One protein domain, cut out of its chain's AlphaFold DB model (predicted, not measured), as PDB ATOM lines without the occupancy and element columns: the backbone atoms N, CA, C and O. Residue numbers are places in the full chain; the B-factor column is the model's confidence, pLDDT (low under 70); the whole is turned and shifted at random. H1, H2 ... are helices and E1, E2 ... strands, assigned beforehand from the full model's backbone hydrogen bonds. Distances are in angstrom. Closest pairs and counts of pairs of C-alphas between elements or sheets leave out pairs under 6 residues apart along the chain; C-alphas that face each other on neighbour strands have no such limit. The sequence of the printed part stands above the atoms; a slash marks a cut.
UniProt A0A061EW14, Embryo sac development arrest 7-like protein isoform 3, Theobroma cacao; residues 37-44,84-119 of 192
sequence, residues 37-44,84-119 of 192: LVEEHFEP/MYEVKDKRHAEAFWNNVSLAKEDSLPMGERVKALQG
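Overview. This is residues 37 to 44 and 84 to 119 of the 192 residues of the protein "Embryo sac development arrest 7-like protein isoform 3" of Theobroma cacao (UniProt A0A061EW14). At one end, a small antiparallel sheet, E1 - E2, gathers with H1 and H2; from there the chain runs through short H3 to H4 at the other end. The 44 printed residues hold H1, E1, E2, H2, H3, H4 in order, mostly helix. The whole is only just compact, close to loose (radius of gyration of the C-alphas 11.2 A), spanning 34 by 17 by 14 A.

Along the chain. Find E1 at residues 42 to 44 and E2 at 85 to 87, each 6.7 A long. H1, residues 37 to 41, starts at C-alpha 37 (28.332, 49.862, 27.535) and runs 6.4 A. H2 takes residues 90 to 97, 10.6 A, and H3 103 to 106, 5.2 A. H4, residues 110 to 119, runs 15.0 A to C-alpha 119 (46.738, 38.964, 37.174).

Arrangement. Between antiparallel E1 and E2, at 145 degrees, find N 43 and O 86 within hydrogen-bond range, 2.8 A. H1 touches H2, closest at C-alphas His 41 and His 92, 5.0 A. H3 and H4 are close but not clearly touching, closest at C-alphas Glu 105 and Arg 113, 6.3 A. H2 and H4 are apart. Every O i to N i+4 pair is within range in H1 and H2, 5 of 6 in H4; H3 is too short for one.

Size, cuts and confidence. The farthest C-alphas, Met 84 and Gly 111, are 34.0 A apart. Residues 45 to 83 are not printed; C-alphas 44 and 84 are 6.0 A apart across the cut. The links printed whole are tight. Look for pLDDT under 70 at residues 118 to 119.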
ATOM      1  N   LEU A  37      27.470  49.770  26.352       90.12
ATOM      2  CA  LEU A  37      28.332  49.862  27.535       90.12
ATOM      3  C   LEU A  37      27.509  50.092  28.822       90.12
ATOM      4  O   LEU A  37      27.820  49.563  29.882       90.12
ATOM      5  N   VAL A  38      26.403  50.836  28.723       90.38
ATOM      6  CA  VAL A  38      25.471  51.042  29.841       90.38
ATOM      7  C   VAL A  38      24.766  49.739  30.227       90.38
ATOM      8  O   VAL A  38      24.742  49.383  31.396       90.38
ATOM      9  N   GLU A  39      24.227  49.003  29.261       90.56
ATOM     10  CA  GLU A  39      23.521  47.734  29.500       90.56
ATOM     11  C   GLU A  39      24.440  46.630  30.049       90.56
ATOM     12  O   GLU A  39      24.004  45.713  30.744       90.56
ATOM     13  N   GLU A  40      25.736  46.736  29.774       91.88
ATOM     14  CA  GLU A  40      26.735  45.826  30.305       91.88
ATOM     15  C   GLU A  40      27.021  46.066  31.796       91.88
ATOM     16  O   GLU A  40      27.067  45.113  32.583       91.88
ATOM     17  N   HIS A  41      27.212  47.328  32.195       93.81
ATOM     18  CA  HIS A  41      27.654  47.689  33.547       93.81
ATOM     19  C   HIS A  41      26.529  48.061  34.510       93.81
ATOM     20  O   HIS A  41      26.771  48.122  35.719       93.81
ATOM     21  N   PHE A  42      25.320  48.284  34.000       94.31
ATOM     22  CA  PHE A  42      24.182  48.703  34.797       94.31
ATOM     23  C   PHE A  42      22.994  47.760  34.657       94.31
ATOM     24  O   PHE A  42      22.747  47.184  33.598       94.31
ATOM     25  N   GLU A  43      22.221  47.667  35.730       91.81
ATOM     26  CA  GLU A  43      20.933  46.993  35.757       91.81
ATOM     27  C   GLU A  43      19.817  48.013  35.962       91.81
ATOM     28  O   GLU A  43      19.983  48.991  36.696       91.81
ATOM     29  N   PRO A  44      18.681  47.842  35.273       90.62
ATOM     30  CA  PRO A  44      17.546  48.722  35.457       90.62
ATOM     31  C   PRO A  44      16.983  48.548  36.868       90.62
ATOM     32  O   PRO A  44      16.641  47.436  37.267       90.62
ATOM     33  N   MET A  84      15.767  54.436  36.004       87.88
ATOM     34  CA  MET A  84      16.976  54.491  36.813       87.88
ATOM     35  C   MET A  84      17.807  53.229  36.580       87.88
ATOM     36  O   MET A  84      17.276  52.168  36.243       87.88
ATOM     37  N   TYR A  85      19.118  53.367  36.722       91.00
ATOM     38  CA  TYR A  85      20.086  52.307  36.486       91.00
ATOM     39  C   TYR A  85      21.060  52.252  37.660       91.00
ATOM     40  O   TYR A  85      21.637  53.274  38.035       91.00
ATOM     41  N   GLU A  86      21.254  51.063  38.215       92.81
ATOM     42  CA  GLU A  86      22.220  50.792  39.276       92.81
ATOM     43  C   GLU A  86      23.431  50.066  38.699       92.81
ATOM     44  O   GLU A  86      23.307  49.226  37.811       92.81
ATOM     45  N   VAL A  87      24.625  50.417  39.176       94.69
ATOM     46  CA  VAL A  87      25.853  49.728  38.763       94.69
ATOM     47  C   VAL A  87      25.886  48.351  39.416       94.69
ATOM     48  O   VAL A  87      25.719  48.266  40.629       94.69
ATOM     49  N   LYS A  88      26.179  47.304  38.636       92.12
ATOM     50  CA  LYS A  88      26.199  45.906  39.109       92.12
ATOM     51  C   LYS A  88      27.147  45.688  40.291       92.12
ATOM     52  O   LYS A  88      26.722  45.376  41.392       92.12
ATOM     53  N   ASP A  89      28.441  45.902  40.057       91.25
ATOM     54  CA  ASP A  89      29.512  45.709  41.039       91.25
ATOM     55  C   ASP A  89      30.591  46.788  40.897       91.25
ATOM     56  O   ASP A  89      30.701  47.462  39.872       91.25
ATOM     57  N   LYS A  90      31.491  46.880  41.886       91.25
ATOM     58  CA  LYS A  90      32.663  47.778  41.845       91.25
ATOM     59  C   LYS A  90      33.523  47.586  40.592       91.25
ATOM     60  O   LYS A  90      33.980  48.566  40.019       91.25
ATOM     61  N   ARG A  91      33.687  46.339  40.131       91.06
ATOM     62  CA  ARG A  91      34.411  46.031  38.886       91.06
ATOM     63  C   ARG A  91      33.721  46.634  37.661       91.06
ATOM     64  O   ARG A  91      34.396  47.203  36.813       91.06
ATOM     65  N   HIS A  92      32.390  46.559  37.590       93.56
ATOM     66  CA  HIS A  92      31.624  47.189  36.512       93.56
ATOM     67  C   HIS A  92      31.673  48.717  36.605       93.56
ATOM     68  O   HIS A  92      31.767  49.368  35.570       93.56
ATOM     69  N   ALA A  93      31.683  49.286  37.816       95.06
ATOM     70  CA  ALA A  93      31.903  50.718  38.002       95.06
ATOM     71  C   ALA A  93      33.255  51.133  37.406       95.06
ATOM     72  O   ALA A  93      33.305  51.958  36.505       95.06
ATOM     73  N   GLU A  94      34.352  50.522  37.852       93.88
ATOM     74  CA  GLU A  94      35.698  50.853  37.372       93.88
ATOM     75  C   GLU A  94      35.834  50.677  35.854       93.88
ATOM     76  O   GLU A  94      36.357  51.560  35.174       93.88
ATOM     77  N   ALA A  95      35.322  49.573  35.307       93.81
ATOM     78  CA  ALA A  95      35.341  49.313  33.871       93.81
ATOM     79  C   ALA A  95      34.562  50.379  33.083       93.81
ATOM     80  O   ALA A  95      35.081  50.911  32.101       93.81
ATOM     81  N   PHE A  96      33.378  50.773  33.562       94.56
ATOM     82  CA  PHE A  96      32.580  51.832  32.947       94.56
ATOM     83  C   PHE A  96      33.298  53.184  32.965       94.56
ATOM     84  O   PHE A  96      33.361  53.858  31.940       94.56
ATOM     85  N   TRP A  97      33.897  53.565  34.099       94.56
ATOM     86  CA  TRP A  97      34.672  54.808  34.207       94.56
ATOM     87  C   TRP A  97      35.870  54.830  33.247       94.56
ATOM     88  O   TRP A  97      36.243  55.890  32.747       94.56
ATOM     89  N   ASN A  98      36.435  53.659  32.946       94.31
ATOM     90  CA  ASN A  98      37.530  53.488  31.993       94.31
ATOM     91  C   ASN A  98      37.065  53.245  30.541       94.31
ATOM     92  O   ASN A  98      37.908  53.120  29.654       94.31
ATOM     93  N   ASN A  99      35.754  53.199  30.276       92.94
ATOM     94  CA  ASN A  99      35.158  52.839  28.983       92.94
ATOM     95  C   ASN A  99      35.605  51.462  28.444       92.94
ATOM     96  O   ASN A  99      35.822  51.294  27.241       92.94
ATOM     97  N   VAL A 100      35.761  50.475  29.331       92.06
ATOM     98  CA  VAL A 100      36.208  49.113  29.003       92.06
ATOM     99  C   VAL A 100      35.039  48.134  29.086       92.06
ATOM    100  O   VAL A 100      34.365  48.075  30.105       92.06
ATOM    101  N   SER A 101      34.850  47.323  28.042       91.38
ATOM    102  CA  SER A 101      33.876  46.221  28.028       91.38
ATOM    103  C   SER A 101      34.491  44.931  28.592       91.38
ATOM    104  O   SER A 101      35.540  44.477  28.132       91.38
ATOM    105  N   LEU A 102      33.803  44.338  29.561       89.00
ATOM    106  CA  LEU A 102      34.006  43.030  30.191       89.00
ATOM    107  C   LEU A 102      33.305  41.875  29.452       89.00
ATOM    108  O   LEU A 102      33.595  40.715  29.736       89.00
ATOM    109  N   ALA A 103      32.436  42.141  28.472       88.69
ATOM    110  CA  ALA A 103      31.626  41.120  27.796       88.69
ATOM    111  C   ALA A 103      32.457  39.953  27.232       88.69
ATOM    112  O   ALA A 103      32.042  38.794  27.273       88.69
ATOM    113  N   LYS A 104      33.662  40.249  26.728       87.62
ATOM    114  CA  LYS A 104      34.594  39.224  26.240       87.62
ATOM    115  C   LYS A 104      35.096  38.341  27.375       87.62
ATOM    116  O   LYS A 104      35.103  37.128  27.214       87.62
ATOM    117  N   GLU A 105      35.478  38.932  28.502       87.19
ATOM    118  CA  GLU A 105      35.975  38.214  29.678       87.19
ATOM    119  C   GLU A 105      34.874  37.361  30.313       87.19
ATOM    120  O   GLU A 105      35.106  36.200  30.643       87.19
ATOM    121  N   ASP A 106      33.659  37.899  30.415       86.00
ATOM    122  CA  ASP A 106      32.524  37.202  31.021       86.00
ATOM    123  C   ASP A 106      32.041  36.013  30.186       86.00
ATOM    124  O   ASP A 106      31.551  35.034  30.761       86.00
ATOM    125  N   SER A 107      32.231  36.070  28.861       88.94
ATOM    126  CA  SER A 107      31.908  34.982  27.928       88.94
ATOM    127  C   SER A 107      32.860  33.779  28.007       88.94
ATOM    128  O   SER A 107      32.516  32.697  27.529       88.94
ATOM    129  N   LEU A 108      34.045  33.941  28.611       88.81
ATOM    130  CA  LEU A 108      35.022  32.860  28.746       88.81
ATOM    131  C   LEU A 108      34.573  31.825  29.796       88.81
ATOM    132  O   LEU A 108      33.891  32.162  30.769       88.81
ATOM    133  N   PRO A 109      34.986  30.549  29.669       92.56
ATOM    134  CA  PRO A 109      34.707  29.542  30.687       92.56
ATOM    135  C   PRO A 109      35.340  29.923  32.032       92.56
ATOM    136  O   PRO A 109      36.405  30.541  32.089       92.56
ATOM    137  N   MET A 110      34.726  29.479  33.137       85.56
ATOM    138  CA  MET A 110      35.140  29.802  34.517       85.56
ATOM    139  C   MET A 110      36.653  29.741  34.758       85.56
ATOM    140  O   MET A 110      37.205  30.609  35.430       85.56
ATOM    141  N   GLY A 111      37.323  28.720  34.216       87.06
ATOM    142  CA  GLY A 111      38.760  28.521  34.396       87.06
ATOM    143  C   GLY A 111      39.618  29.641  33.806       87.06
ATOM    144  O   GLY A 111      40.639  29.992  34.392       87.06
ATOM    145  N   GLU A 112      39.208  30.227  32.683       87.00
ATOM    146  CA  GLU A 112      39.912  31.350  32.057       87.00
ATOM    147  C   GLU A 112      39.596  32.669  32.764       87.00
ATOM    148  O   GLU A 112      40.514  33.442  33.042       87.00
ATOM    149  N   ARG A 113      38.337  32.870  33.185       86.31
ATOM    150  CA  ARG A 113      37.932  34.050  33.973       86.31
ATOM    151  C   ARG A 113      38.729  34.182  35.269       86.31
ATOM    152  O   ARG A 113      39.214  35.257  35.606       86.31
ATOM    153  N   VAL A 114      38.920  33.071  35.984       82.00
ATOM    154  CA  VAL A 114      39.696  33.048  37.236       82.00
ATOM    155  C   VAL A 114      41.176  33.358  36.992       82.00
ATOM    156  O   VAL A 114      41.798  34.023  37.818       82.00
ATOM    157  N   LYS A 115      41.745  32.930  35.859       81.88
ATOM    158  CA  LYS A 115      43.137  33.250  35.502       81.88
ATOM    159  C   LYS A 115      43.329  34.737  35.207       81.88
ATOM    160  O   LYS A 115      44.313  35.301  35.675       81.88
ATOM    161  N   ALA A 116      42.401  35.368  34.484       72.50
ATOM    162  CA  ALA A 116      42.453  36.806  34.205       72.50
ATOM    163  C   ALA A 116      42.407  37.633  35.504       72.50
ATOM    164  O   ALA A 116      43.257  38.492  35.730       72.50
ATOM    165  N   LEU A 117      41.504  37.270  36.421       70.00
ATOM    166  CA  LEU A 117      41.396  37.880  37.752       70.00
ATOM    167  C   LEU A 117      42.665  37.748  38.601       70.00
ATOM    168  O   LEU A 117      42.942  38.595  39.446       70.00
ATOM    169  N   GLN A 118      43.434  36.676  38.407       66.88
ATOM    170  CA  GLN A 118      44.641  36.412  39.185       66.88
ATOM    171  C   GLN A 118      45.794  37.367  38.828       66.88
ATOM    172  O   GLN A 118      46.670  37.592  39.666       66.88
ATOM    173  N   GLY A 119      45.784  37.938  37.614       62.00
ATOM    174  CA  GLY A 119      46.738  38.964  37.174       62.00
ATOM    175  C   GLY A 119      46.500  40.325  37.834       62.00
ATOM    176  O   GLY A 119      47.456  41.011  38.196       62.00
TER     177      GLY A 119